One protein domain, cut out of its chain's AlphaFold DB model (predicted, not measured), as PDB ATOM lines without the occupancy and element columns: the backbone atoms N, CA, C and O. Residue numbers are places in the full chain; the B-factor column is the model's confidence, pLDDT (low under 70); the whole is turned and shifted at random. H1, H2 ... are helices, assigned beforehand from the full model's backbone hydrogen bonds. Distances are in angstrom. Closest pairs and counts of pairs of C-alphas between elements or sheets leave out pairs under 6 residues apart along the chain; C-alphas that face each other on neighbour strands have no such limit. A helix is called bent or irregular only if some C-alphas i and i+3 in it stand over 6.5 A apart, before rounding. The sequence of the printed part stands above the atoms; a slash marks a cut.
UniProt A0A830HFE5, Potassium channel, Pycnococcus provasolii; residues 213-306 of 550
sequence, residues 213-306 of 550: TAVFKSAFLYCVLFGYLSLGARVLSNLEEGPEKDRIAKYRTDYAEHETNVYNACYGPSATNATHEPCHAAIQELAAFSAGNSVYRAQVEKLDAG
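This is residues 213 to 306 of the 550 residues of the protein "Potassium channel" of Pycnococcus provasolii (UniProt A0A830HFE5). A very long bent helix, H1, runs out as a free arm over residues 213 to 250, while its far part, H1b, makes a helical hairpin with H2, which folds back beside it, and the short helix H3 turns back once more beyond H2. Residues 213 to 250 of H1 stick out free and make most of the length; the body without them spans 34 by 31 by 9 A. The printed part has 94 residues, with three named helices in the order H1, H2, H3 and no named strand, and its class is all helix. The whole is extended, with a radius of gyration of the C-alphas of 24.4 A, and spans 83 by 31 by 15 A.

Find C-alpha 213 at (-0.466, -52.475, -10.318), where H1, residues 213 to 267, begins. By its hydrogen bonds it was assigned as one helix, but it is bent: C-alphas 239 and 242 are 6.9 A apart. Its first arm, H1a, takes residues 213 to 239 and is 39.1 A from first to last C-alpha. Its second arm, H1b, takes residues 242 to 267 and is 37.3 A long, ending at C-alpha 267, (36.862, 3.898, -42.779). Next look for H2, residues 277 to 289, 18.4 A long, and then H3, residues 294 to 304, 15.2 A long, whose last C-alpha is at (23.579, -10.661, -58.400).

Start at the bend, where the lines of H1a and H1b stand at a steep tilt of 51 degrees. H1a touches no helix and is apart from H2 and H3. Further on, H1b and H2 form a helical hairpin: they touch, opposite ways at a shallow tilt of 15 degrees, and their closest C-alphas, those of Cys 266 and Cys 279, are 4.6 A apart. H1b touches H2 with residues 255 to 266 alone. H2 and H3 are close but not clearly touching; look at Ala 288 and Ser 294, whose C-alphas are their closest at 6.1 A. Those two helices run opposite ways at a shallow tilt of 29 degrees. H1b and H3 are apart. In H1a, H1b, H2 and H3, every O i to N i+4 pair of the backbone is within hydrogen-bond range.

The two C-alphas farthest apart are those of Thr 213 and Ala 274, at 83.0 A. The printed part has no cut. The link from H1 to H2, nine residues, is short, and the link from H2 to H3, four residues, is tight. The mean pLDDT of the printed part is 79.3; the model's confidence is under 70 at residues 213 to 214, 217, 270 to 276, 288 and 290 to 299.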
ATOM      1  N   THR A 213      -1.676 -51.787  -9.866       59.34
ATOM      2  CA  THR A 213      -0.466 -52.475 -10.318       59.34
ATOM      3  C   THR A 213      -0.037 -52.066 -11.733       59.34
ATOM      4  O   THR A 213       1.147 -51.813 -11.952       59.34
ATOM      5  N   ALA A 214      -0.962 -51.942 -12.691       57.91
ATOM      6  CA  ALA A 214      -0.651 -51.510 -14.060       57.91
ATOM      7  C   ALA A 214      -0.191 -50.040 -14.113       57.91
ATOM      8  O   ALA A 214       0.768 -49.694 -14.812       57.91
ATOM      9  N   VAL A 215      -0.823 -49.184 -13.301       70.81
ATOM     10  CA  VAL A 215      -0.422 -47.778 -13.135       70.81
ATOM     11  C   VAL A 215       0.979 -47.683 -12.529       70.81
ATOM     12  O   VAL A 215       1.805 -46.913 -13.018       70.81
ATOM     13  N   PHE A 216       1.285 -48.500 -11.517       70.00
ATOM     14  CA  PHE A 216       2.614 -48.547 -10.906       70.00
ATOM     15  C   PHE A 216       3.698 -49.029 -11.885       70.00
ATOM     16  O   PHE A 216       4.757 -48.408 -11.969       70.00
ATOM     17  N   LYS A 217       3.426 -50.077 -12.679       68.19
ATOM     18  CA  LYS A 217       4.343 -50.565 -13.728       68.19
ATOM     19  C   LYS A 217       4.636 -49.482 -14.770       68.19
ATOM     20  O   LYS A 217       5.794 -49.236 -15.098       68.19
ATOM     21  N   SER A 218       3.600 -48.778 -15.225       73.06
ATOM     22  CA  SER A 218       3.748 -47.662 -16.166       73.06
ATOM     23  C   SER A 218       4.563 -46.516 -15.558       73.06
ATOM     24  O   SER A 218       5.499 -46.024 -16.182       73.06
ATOM     25  N   ALA A 219       4.266 -46.122 -14.315       77.81
ATOM     26  CA  ALA A 219       5.012 -45.086 -13.602       77.81
ATOM     27  C   ALA A 219       6.497 -45.454 -13.431       77.81
ATOM     28  O   ALA A 219       7.368 -44.606 -13.619       77.81
ATOM     29  N   PHE A 220       6.798 -46.720 -13.138       78.94
ATOM     30  CA  PHE A 220       8.169 -47.215 -13.070       78.94
ATOM     31  C   PHE A 220       8.887 -47.128 -14.425       78.94
ATOM     32  O   PHE A 220      10.012 -46.631 -14.472       78.94
ATOM     33  N   LEU A 221       8.245 -47.527 -15.531       77.19
ATOM     34  CA  LEU A 221       8.821 -47.386 -16.876       77.19
ATOM     35  C   LEU A 221       9.124 -45.922 -17.226       77.19
ATOM     36  O   LEU A 221      10.187 -45.638 -17.777       77.19
ATOM     37  N   TYR A 222       8.261 -44.978 -16.835       83.56
ATOM     38  CA  TYR A 222       8.552 -43.546 -16.977       83.56
ATOM     39  C   TYR A 222       9.758 -43.102 -16.137       83.56
ATOM     40  O   TYR A 222      10.568 -42.308 -16.614       83.56
ATOM     41  N   CYS A 223       9.926 -43.624 -14.919       83.25
ATOM     42  CA  CYS A 223      11.116 -43.360 -14.102       83.25
ATOM     43  C   CYS A 223      12.396 -43.923 -14.742       83.25
ATOM     44  O   CYS A 223      13.421 -43.241 -14.754       83.25
ATOM     45  N   VAL A 224      12.342 -45.137 -15.306       83.31
ATOM     46  CA  VAL A 224      13.467 -45.742 -16.040       83.31
ATOM     47  C   VAL A 224      13.810 -44.911 -17.275       83.31
ATOM     48  O   VAL A 224      14.978 -44.573 -17.470       83.31
ATOM     49  N   LEU A 225      12.808 -44.510 -18.063       83.00
ATOM     50  CA  LEU A 225      12.992 -43.629 -19.217       83.00
ATOM     51  C   LEU A 225      13.619 -42.292 -18.804       83.00
ATOM     52  O   LEU A 225      14.570 -41.838 -19.433       83.00
ATOM     53  N   PHE A 226      13.145 -41.678 -17.717       93.44
ATOM     54  CA  PHE A 226      13.731 -40.446 -17.188       93.44
ATOM     55  C   PHE A 226      15.200 -40.632 -16.778       93.44
ATOM     56  O   PHE A 226      16.042 -39.777 -17.067       93.44
ATOM     57  N   GLY A 227      15.528 -41.763 -16.145       91.38
ATOM     58  CA  GLY A 227      16.906 -42.142 -15.835       91.38
ATOM     59  C   GLY A 227      17.769 -42.288 -17.092       91.38
ATOM     60  O   GLY A 227      18.867 -41.733 -17.145       91.38
ATOM     61  N   TYR A 228      17.255 -42.960 -18.126       91.25
ATOM     62  CA  TYR A 228      17.926 -43.130 -19.419       91.25
ATOM     63  C   TYR A 228      18.184 -41.787 -20.121       91.25
ATOM     64  O   TYR A 228      19.307 -41.519 -20.548       91.25
ATOM     65  N   LEU A 229      17.187 -40.897 -20.155       95.56
ATOM     66  CA  LEU A 229      17.329 -39.540 -20.699       95.56
ATOM     67  C   LEU A 229      18.359 -38.716 -19.917       95.56
ATOM     68  O   LEU A 229      19.181 -38.026 -20.515       95.56
ATOM     69  N   SER A 230      18.353 -38.813 -18.585       94.69
ATOM     70  CA  SER A 230      19.312 -38.108 -17.725       94.69
ATOM     71  C   SER A 230      20.747 -38.588 -17.960       94.69
ATOM     72  O   SER A 230      21.672 -37.775 -18.029       94.69
ATOM     73  N   LEU A 231      20.938 -39.902 -18.124       94.94
ATOM     74  CA  LEU A 231      22.229 -40.489 -18.480       94.94
ATOM     75  C   LEU A 231      22.690 -40.005 -19.860       94.94
ATOM     76  O   LEU A 231      23.814 -39.519 -19.985       94.94
ATOM     77  N   GLY A 232      21.816 -40.071 -20.869       94.56
ATOM     78  CA  GLY A 232      22.100 -39.584 -22.220       94.56
ATOM     79  C   GLY A 232      22.488 -38.102 -22.238       94.56
ATOM     80  O   GLY A 232      23.512 -37.743 -22.810       94.56
ATOM     81  N   ALA A 233      21.750 -37.249 -21.518       96.12
ATOM     82  CA  ALA A 233      22.056 -35.825 -21.379       96.12
ATOM     83  C   ALA A 233      23.421 -35.576 -20.718       96.12
ATOM     84  O   ALA A 233      24.173 -34.689 -21.134       96.12
ATOM     85  N   ARG A 234      23.783 -36.369 -19.702       96.94
ATOM     86  CA  ARG A 234      25.090 -36.255 -19.045       96.94
ATOM     87  C   ARG A 234      26.235 -36.665 -19.970       96.94
ATOM     88  O   ARG A 234      27.274 -36.009 -19.958       96.94
ATOM     89  N   VAL A 235      26.056 -37.732 -20.749       97.69
ATOM     90  CA  VAL A 235      27.057 -38.185 -21.723       97.69
ATOM     91  C   VAL A 235      27.209 -37.151 -22.836       97.69
ATOM     92  O   VAL A 235      28.322 -36.696 -23.074       97.69
ATOM     93  N   LEU A 236      26.102 -36.707 -23.439       95.50
ATOM     94  CA  LEU A 236      26.129 -35.738 -24.534       95.50
ATOM     95  C   LEU A 236      26.728 -34.395 -24.098       95.50
ATOM     96  O   LEU A 236      27.606 -33.881 -24.775       95.50
ATOM     97  N   SER A 237      26.344 -33.865 -22.929       96.12
ATOM     98  CA  SER A 237      26.951 -32.625 -22.413       96.12
ATOM     99  C   SER A 237      28.468 -32.736 -22.237       96.12
ATOM    100  O   SER A 237      29.185 -31.808 -22.585       96.12
ATOM    101  N   ASN A 238      28.983 -33.875 -21.761       96.62
ATOM    102  CA  ASN A 238      30.430 -34.080 -21.646       96.62
ATOM    103  C   ASN A 238      31.146 -34.145 -22.999       96.62
ATOM    104  O   ASN A 238      32.305 -33.743 -23.078       96.62
ATOM    105  N   LEU A 239      30.493 -34.704 -24.018       96.31
ATOM    106  CA  LEU A 239      31.064 -34.841 -25.355       96.31
ATOM    107  C   LEU A 239      31.027 -33.514 -26.123       96.31
ATOM    108  O   LEU A 239      31.992 -33.196 -26.809       96.31
ATOM    109  N   GLU A 240      29.960 -32.728 -25.963       95.62
ATOM    110  CA  GLU A 240      29.699 -31.538 -26.782       95.62
ATOM    111  C   GLU A 240      30.121 -30.213 -26.126       95.62
ATOM    112  O   GLU A 240      30.484 -29.285 -26.841       95.62
ATOM    113  N   GLU A 241      30.156 -30.091 -24.789       94.81
ATOM    114  CA  GLU A 241      30.442 -28.801 -24.121       94.81
ATOM    115  C   GLU A 241      31.846 -28.255 -24.451       94.81
ATOM    116  O   GLU A 241      32.045 -27.044 -24.558       94.81
ATOM    117  N   GLY A 242      32.841 -29.136 -24.590       95.06
ATOM    118  CA  GLY A 242      34.199 -28.750 -24.990       95.06
ATOM    119  C   GLY A 242      34.235 -28.222 -26.430       95.06
ATOM    120  O   GLY A 242      34.519 -27.037 -26.625       95.06
ATOM    121  N   PRO A 243      33.890 -29.061 -27.425       95.12
ATOM    122  CA  PRO A 243      33.811 -28.654 -28.826       95.12
ATOM    123  C   PRO A 243      32.906 -27.441 -29.081       95.12
ATOM    124  O   PRO A 243      33.231 -26.604 -29.922       95.12
ATOM    125  N   GLU A 244      31.796 -27.292 -28.352       91.38
ATOM    126  CA  GLU A 244      30.921 -26.118 -28.435       91.38
ATOM    127  C   GLU A 244      31.675 -24.831 -28.072       91.38
ATOM    128  O   GLU A 244      31.617 -23.848 -28.815       91.38
ATOM    129  N   LYS A 245      32.435 -24.829 -26.967       92.25
ATOM    130  CA  LYS A 245      33.239 -23.665 -26.557       92.25
ATOM    131  C   LYS A 245      34.288 -23.310 -27.602       92.25
ATOM    132  O   LYS A 245      34.465 -22.125 -27.888       92.25
ATOM    133  N   ASP A 246      34.932 -24.311 -28.192       92.56
ATOM    134  CA  ASP A 246      35.926 -24.104 -29.248       92.56
ATOM    135  C   ASP A 246      35.277 -23.531 -30.518       92.56
ATOM    136  O   ASP A 246      35.796 -22.578 -31.105       92.56
ATOM    137  N   ARG A 247      34.095 -24.033 -30.902       88.06
ATOM    138  CA  ARG A 247      33.305 -23.495 -32.023       88.06
ATOM    139  C   ARG A 247      32.883 -22.048 -31.782       88.06
ATOM    140  O   ARG A 247      33.019 -21.230 -32.688       88.06
ATOM    141  N   ILE A 248      32.420 -21.709 -30.579       84.56
ATOM    142  CA  ILE A 248      32.048 -20.334 -30.211       84.56
ATOM    143  C   ILE A 248      33.278 -19.420 -30.211       84.56
ATOM    144  O   ILE A 248      33.210 -18.295 -30.708       84.56
ATOM    145  N   ALA A 249      34.409 -19.885 -29.675       87.56
ATOM    146  CA  ALA A 249      35.653 -19.121 -29.661       87.56
ATOM    147  C   ALA A 249      36.150 -18.839 -31.085       87.56
ATOM    148  O   ALA A 249      36.499 -17.697 -31.386       87.56
ATOM    149  N   LYS A 250      36.111 -19.846 -31.966       88.31
ATOM    150  CA  LYS A 250      36.428 -19.691 -33.387       88.31
ATOM    151  C   LYS A 250      35.477 -18.706 -34.061       88.31
ATOM    152  O   LYS A 250      35.941 -17.726 -34.626       88.31
ATOM    153  N   TYR A 251      34.164 -18.899 -33.910       83.62
ATOM    154  CA  TYR A 251      33.158 -18.005 -34.487       83.62
ATOM    155  C   TYR A 251      33.365 -16.553 -34.049       83.62
ATOM    156  O   TYR A 251      33.259 -15.641 -34.858       83.62
ATOM    157  N   ARG A 252      33.713 -16.325 -32.777       84.25
ATOM    158  CA  ARG A 252      34.022 -14.988 -32.258       84.25
ATOM    159  C   ARG A 252      35.257 -14.372 -32.918       84.25
ATOM    160  O   ARG A 252      35.240 -13.174 -33.189       84.25
ATOM    161  N   THR A 253      36.320 -15.151 -33.119       87.00
ATOM    162  CA  THR A 253      37.534 -14.682 -33.801       87.00
ATOM    163  C   THR A 253      37.232 -14.355 -35.260       87.00
ATOM    164  O   THR A 253      37.523 -13.240 -35.690       87.00
ATOM    165  N   ASP A 254      36.570 -15.267 -35.973       83.25
ATOM    166  CA  ASP A 254      36.183 -15.092 -37.376       83.25
ATOM    167  C   ASP A 254      35.261 -13.862 -37.530       83.25
ATOM    168  O   ASP A 254      35.475 -13.019 -38.398       83.25
ATOM    169  N   TYR A 255      34.290 -13.679 -36.627       82.50
ATOM    170  CA  TYR A 255      33.407 -12.505 -36.609       82.50
ATOM    171  C   TYR A 255      34.182 -11.191 -36.423       82.50
ATOM    172  O   TYR A 255      33.938 -10.213 -37.127       82.50
ATOM    173  N   ALA A 256      35.128 -11.158 -35.478       83.69
ATOM    174  CA  ALA A 256      35.940  -9.972 -35.204       83.69
ATOM    175  C   ALA A 256      36.861  -9.611 -36.384       83.69
ATOM    176  O   ALA A 256      37.110  -8.428 -36.639       83.69
ATOM    177  N   GLU A 257      37.348 -10.614 -37.117       87.12
ATOM    178  CA  GLU A 257      38.087 -10.416 -38.363       87.12
ATOM    179  C   GLU A 257      37.200  -9.757 -39.429       87.12
ATOM    180  O   GLU A 257      37.582  -8.726 -39.984       87.12
ATOM    181  N   HIS A 258      35.976 -10.254 -39.630       83.31
ATOM    182  CA  HIS A 258      35.027  -9.663 -40.579       83.31
ATOM    183  C   HIS A 258      34.636  -8.223 -40.198       83.31
ATOM    184  O   HIS A 258      34.615  -7.346 -41.060       83.31
ATOM    185  N   GLU A 259      34.394  -7.924 -38.914       84.12
ATOM    186  CA  GLU A 259      34.148  -6.543 -38.458       84.12
ATOM    187  C   GLU A 259      35.341  -5.618 -38.731       84.12
ATOM    188  O   GLU A 259      35.168  -4.467 -39.143       84.12
ATOM    189  N   THR A 260      36.563  -6.121 -38.539       86.06
ATOM    190  CA  THR A 260      37.789  -5.365 -38.820       86.06
ATOM    191  C   THR A 260      37.949  -5.115 -40.321       86.06
ATOM    192  O   THR A 260      38.321  -4.008 -40.721       86.06
ATOM    193  N   ASN A 261      37.614  -6.099 -41.159       85.94
ATOM    194  CA  ASN A 261      37.616  -5.965 -42.615       85.94
ATOM    195  C   ASN A 261      36.607  -4.907 -43.077       85.94
ATOM    196  O   ASN A 261      36.968  -4.031 -43.864       85.94
ATOM    197  N   VAL A 262      35.394  -4.899 -42.511       85.56
ATOM    198  CA  VAL A 262      34.395  -3.842 -42.749       85.56
ATOM    199  C   VAL A 262      34.929  -2.475 -42.338       85.56
ATOM    200  O   VAL A 262      34.867  -1.528 -43.121       85.56
ATOM    201  N   TYR A 263      35.489  -2.356 -41.133       85.06
ATOM    202  CA  TYR A 263      36.036  -1.088 -40.655       85.06
ATOM    203  C   TYR A 263      37.137  -0.557 -41.582       85.06
ATOM    204  O   TYR A 263      37.107   0.610 -41.971       85.06
ATOM    205  N   ASN A 264      38.076  -1.413 -41.991       86.12
ATOM    206  CA  ASN A 264      39.167  -1.034 -42.884       86.12
ATOM    207  C   ASN A 264      38.670  -0.673 -44.294       86.12
ATOM    208  O   ASN A 264      39.178   0.281 -44.883       86.12
ATOM    209  N   ALA A 265      37.669  -1.388 -44.815       84.06
ATOM    210  CA  ALA A 265      37.087  -1.127 -46.130       84.06
ATOM    211  C   ALA A 265      36.250   0.165 -46.171       84.06
ATOM    212  O   ALA A 265      36.252   0.869 -47.179       84.06
ATOM    213  N   CYS A 266      35.549   0.494 -45.080       82.62
ATOM    214  CA  CYS A 266      34.658   1.653 -45.005       82.62
ATOM    215  C   CYS A 266      35.328   2.926 -44.466       82.62
ATOM    216  O   CYS A 266      34.950   4.028 -44.861       82.62
ATOM    217  N   TYR A 267      36.298   2.787 -43.558       82.75
ATOM    218  CA  TYR A 267      36.862   3.898 -42.779       82.75
ATOM    219  C   TYR A 267      38.397   3.879 -42.687       82.75
ATOM    220  O   TYR A 267      38.982   4.742 -42.030       82.75
ATOM    221  N   GLY A 268      39.065   2.902 -43.308       79.56
ATOM    222  CA  GLY A 268      40.520   2.775 -43.268       79.56
ATOM    223  C   GLY A 268      41.254   3.849 -44.087       79.56
ATOM    224  O   GLY A 268      40.662   4.530 -44.921       79.56
ATOM    225  N   PRO A 269      42.580   3.986 -43.914       73.06
ATOM    226  CA  PRO A 269      43.388   4.990 -44.618       73.06
ATOM    227  C   PRO A 269      43.426   4.803 -46.146       73.06
ATOM    228  O   PRO A 269      43.758   5.742 -46.866       73.06
ATOM    229  N   SER A 270      43.073   3.610 -46.635       64.38
ATOM    230  CA  SER A 270      42.946   3.280 -48.062       64.38
ATOM    231  C   SER A 270      41.524   3.462 -48.609       64.38
ATOM    232  O   SER A 270      41.309   3.245 -49.800       64.38
ATOM    233  N   ALA A 271      40.548   3.840 -47.772       65.00
ATOM    234  CA  ALA A 271      39.176   4.090 -48.198       65.00
ATOM    235  C   ALA A 271      39.131   5.397 -49.007       65.00
ATOM    236  O   ALA A 271      38.988   6.496 -48.475       65.00
ATOM    237  N   THR A 272      39.328   5.298 -50.322       61.41
ATOM    238  CA  THR A 272      39.209   6.449 -51.219       61.41
ATOM    239  C   THR A 272      37.744   6.855 -51.347       61.41
ATOM    240  O   THR A 272      36.905   6.013 -51.653       61.41
ATOM    241  N   ASN A 273      37.446   8.153 -51.222       59.34
ATOM    242  CA  ASN A 273      36.097   8.745 -51.315       59.34
ATOM    243  C   ASN A 273      35.326   8.475 -52.635       59.34
ATOM    244  O   ASN A 273      34.232   9.003 -52.809       59.34
ATOM    245  N   ALA A 274      35.892   7.730 -53.588       54.59
ATOM    246  CA  ALA A 274      35.380   7.618 -54.952       54.59
ATOM    247  C   ALA A 274      34.596   6.327 -55.250       54.59
ATOM    248  O   ALA A 274      33.850   6.314 -56.224       54.59
ATOM    249  N   THR A 275      34.696   5.268 -54.439       57.03
ATOM    250  CA  THR A 275      33.939   4.022 -54.679       57.03
ATOM    251  C   THR A 275      33.514   3.378 -53.362       57.03
ATOM    252  O   THR A 275      34.344   2.858 -52.623       57.03
ATOM    253  N   HIS A 276      32.206   3.378 -53.080       66.12
ATOM    254  CA  HIS A 276      31.601   2.679 -51.934       66.12
ATOM    255  C   HIS A 276      31.633   1.145 -52.060       66.12
ATOM    256  O   HIS A 276      31.270   0.444 -51.121       66.12
ATOM    257  N   GLU A 277      32.070   0.628 -53.203       71.69
ATOM    258  CA  GLU A 277      32.047  -0.788 -53.570       71.69
ATOM    259  C   GLU A 277      32.786  -1.716 -52.579       71.69
ATOM    260  O   GLU A 277      32.170  -2.686 -52.139       71.69
ATOM    261  N   PRO A 278      34.015  -1.415 -52.097       77.38
ATOM    262  CA  PRO A 278      34.726  -2.298 -51.162       77.38
ATOM    263  C   PRO A 278      34.056  -2.356 -49.785       77.38
ATOM    264  O   PRO A 278      33.990  -3.406 -49.153       77.38
ATOM    265  N   CYS A 279      33.530  -1.218 -49.327       80.06
ATOM    266  CA  CYS A 279      32.776  -1.124 -48.081       80.06
ATOM    267  C   CYS A 279      31.460  -1.905 -48.179       80.06
ATOM    268  O   CYS A 279      31.105  -2.643 -47.264       80.06
ATOM    269  N   HIS A 280      30.754  -1.786 -49.307       79.81
ATOM    270  CA  HIS A 280      29.496  -2.488 -49.529       79.81
ATOM    271  C   HIS A 280      29.691  -4.010 -49.603       79.81
ATOM    272  O   HIS A 280      28.894  -4.740 -49.014       79.81
ATOM    273  N   ALA A 281      30.767  -4.470 -50.250       79.12
ATOM    274  CA  ALA A 281      31.148  -5.879 -50.311       79.12
ATOM    275  C   ALA A 281      31.521  -6.438 -48.926       79.12
ATOM    276  O   ALA A 281      30.997  -7.470 -48.519       79.12
ATOM    277  N   ALA A 282      32.336  -5.722 -48.142       79.75
ATOM    278  CA  ALA A 282      32.696  -6.159 -46.791       79.75
ATOM    279  C   ALA A 282      31.473  -6.215 -45.853       79.75
ATOM    280  O   ALA A 282      31.333  -7.138 -45.050       79.75
ATOM    281  N   ILE A 283      30.555  -5.242 -45.953       79.88
ATOM    282  CA  ILE A 283      29.294  -5.257 -45.195       79.88
ATOM    283  C   ILE A 283      28.438  -6.461 -45.603       79.88
ATOM    284  O   ILE A 283      27.836  -7.093 -44.736       79.88
ATOM    285  N   GLN A 284      28.383  -6.792 -46.895       74.44
ATOM    286  CA  GLN A 284      27.683  -7.982 -47.385       74.44
ATOM    287  C   GLN A 284      28.309  -9.275 -46.848       74.44
ATOM    288  O   GLN A 284      27.567 -10.149 -46.403       74.44
ATOM    289  N   GLU A 285      29.638  -9.367 -46.803       74.00
ATOM    290  CA  GLU A 285      30.375 -10.521 -46.275       74.00
ATOM    291  C   GLU A 285      30.121 -10.721 -44.770       74.00
ATOM    292  O   GLU A 285      29.725 -11.805 -44.338       74.00
ATOM    293  N   LEU A 286      30.217  -9.657 -43.962       77.19
ATOM    294  CA  LEU A 286      29.866  -9.703 -42.535       77.19
ATOM    295  C   LEU A 286      28.379 -10.036 -42.329       77.19
ATOM    296  O   LEU A 286      28.017 -10.800 -41.431       77.19
ATOM    297  N   ALA A 287      27.494  -9.491 -43.165       72.75
ATOM    298  CA  ALA A 287      26.073  -9.814 -43.133       72.75
ATOM    299  C   ALA A 287      25.826 -11.299 -43.470       72.75
ATOM    300  O   ALA A 287      24.952 -11.917 -42.861       72.75
ATOM    301  N   ALA A 288      26.595 -11.883 -44.393       67.25
ATOM    302  CA  ALA A 288      26.538 -13.300 -44.739       67.25
ATOM    303  C   ALA A 288      27.041 -14.201 -43.610       67.25
ATOM    304  O   ALA A 288      26.339 -15.136 -43.225       67.25
ATOM    305  N   PHE A 289      28.182 -13.863 -43.014       70.06
ATOM    306  CA  PHE A 289      28.752 -14.580 -41.877       70.06
ATOM    307  C   PHE A 289      27.854 -14.534 -40.618       70.06
ATOM    308  O   PHE A 289      27.763 -15.496 -39.852       70.06
ATOM    309  N   SER A 290      27.167 -13.409 -40.394       65.25
ATOM    310  CA  SER A 290      26.415 -13.132 -39.158       65.25
ATOM    311  C   SER A 290      25.007 -13.724 -39.090       65.25
ATOM    312  O   SER A 290      24.353 -13.640 -38.050       65.25
ATOM    313  N   ALA A 291      24.495 -14.310 -40.167       58.25
ATOM    314  CA  ALA A 291      23.081 -14.643 -40.241       58.25
ATOM    315  C   ALA A 291      22.815 -16.104 -40.576       58.25
ATOM    316  O   ALA A 291      23.219 -16.611 -41.621       58.25
ATOM    317  N   GLY A 292      21.964 -16.720 -39.755       53.66
ATOM    318  CA  GLY A 292      21.400 -18.061 -39.947       53.66
ATOM    319  C   GLY A 292      20.443 -18.215 -41.139       53.66
ATOM    320  O   GLY A 292      19.575 -19.073 -41.104       53.66
ATOM    321  N   ASN A 293      20.581 -17.389 -42.179       53.75
ATOM    322  CA  ASN A 293      19.889 -17.493 -43.468       53.75
ATOM    323  C   ASN A 293      20.919 -17.519 -44.618       53.75
ATOM    324  O   ASN A 293      20.706 -16.917 -45.674       53.75
ATOM    325  N   SER A 294      22.053 -18.196 -44.393       62.84
ATOM    326  CA  SER A 294      23.160 -18.373 -45.352       62.84
ATOM    327  C   SER A 294      22.667 -18.770 -46.745       62.84
ATOM    328  O   SER A 294      23.130 -18.248 -47.750       62.84
ATOM    329  N   VAL A 295      21.631 -19.601 -46.795       62.72
ATOM    330  CA  VAL A 295      20.984 -20.074 -48.016       62.72
ATOM    331  C   VAL A 295      20.353 -18.962 -48.859       62.72
ATOM    332  O   VAL A 295      20.612 -18.875 -50.057       62.72
ATOM    333  N   TYR A 296      19.474 -18.135 -48.280       67.06
ATOM    334  CA  TYR A 296      18.787 -17.089 -49.052       67.06
ATOM    335  C   TYR A 296      19.773 -16.021 -49.511       67.06
ATOM    336  O   TYR A 296      19.579 -15.417 -50.560       67.06
ATOM    337  N   ARG A 297      20.855 -15.824 -48.753       64.44
ATOM    338  CA  ARG A 297      21.958 -14.968 -49.177       64.44
ATOM    339  C   ARG A 297      22.766 -15.562 -50.322       64.44
ATOM    340  O   ARG A 297      22.959 -14.850 -51.294       64.44
ATOM    341  N   ALA A 298      23.143 -16.838 -50.262       66.94
ATOM    342  CA  ALA A 298      23.812 -17.511 -51.379       66.94
ATOM    343  C   ALA A 298      22.965 -17.449 -52.662       66.94
ATOM    344  O   ALA A 298      23.481 -17.287 -53.761       66.94
ATOM    345  N   GLN A 299      21.638 -17.516 -52.524       69.75
ATOM    346  CA  GLN A 299      20.720 -17.315 -53.640       69.75
ATOM    347  C   GLN A 299      20.771 -15.887 -54.203       69.75
ATOM    348  O   GLN A 299      20.779 -15.715 -55.417       69.75
ATOM    349  N   VAL A 300      20.771 -14.868 -53.336       71.56
ATOM    350  CA  VAL A 300      20.881 -13.458 -53.750       71.56
ATOM    351  C   VAL A 300      22.221 -13.206 -54.437       71.56
ATOM    352  O   VAL A 300      22.235 -12.613 -55.502       71.56
ATOM    353  N   GLU A 301      23.317 -13.741 -53.900       71.62
ATOM    354  CA  GLU A 301      24.653 -13.625 -54.493       71.62
ATOM    355  C   GLU A 301      24.716 -14.233 -55.900       71.62
ATOM    356  O   GLU A 301      25.224 -13.606 -56.826       71.62
ATOM    357  N   LYS A 302      24.121 -15.417 -56.096       74.31
ATOM    358  CA  LYS A 302      23.997 -16.039 -57.422       74.31
ATOM    359  C   LYS A 302      23.194 -15.175 -58.394       74.31
ATOM    360  O   LYS A 302      23.607 -14.989 -59.535       74.31
ATOM    361  N   LEU A 303      22.071 -14.615 -57.942       75.50
ATOM    362  CA  LEU A 303      21.256 -13.713 -58.762       75.50
ATOM    363  C   LEU A 303      22.017 -12.435 -59.135       75.50
ATOM    364  O   LEU A 303      21.963 -12.017 -60.292       75.50
ATOM    365  N   ASP A 304      22.747 -11.849 -58.186       76.31
ATOM    366  CA  ASP A 304      23.579 -10.661 -58.400       76.31
ATOM    367  C   ASP A 304      24.749 -10.960 -59.358       76.31
ATOM    368  O   ASP A 304      25.123 -10.110 -60.167       76.31
ATOM    369  N   ALA A 305      25.265 -12.195 -59.351       80.75
ATOM    370  CA  ALA A 305      26.252 -12.699 -60.308       80.75
ATOM    371  C   ALA A 305      25.669 -13.031 -61.701       80.75
ATOM    372  O   ALA A 305      26.407 -13.426 -62.606       80.75
ATOM    373  N   GLY A 306      24.355 -12.868 -61.904       79.94
ATOM    374  CA  GLY A 306      23.669 -13.187 -63.158       79.94
ATOM    375  C   GLY A 306      23.416 -14.682 -63.378       79.94
ATOM    376  O   GLY A 306      23.046 -15.082 -64.485       79.94
TER     377      GLY A 306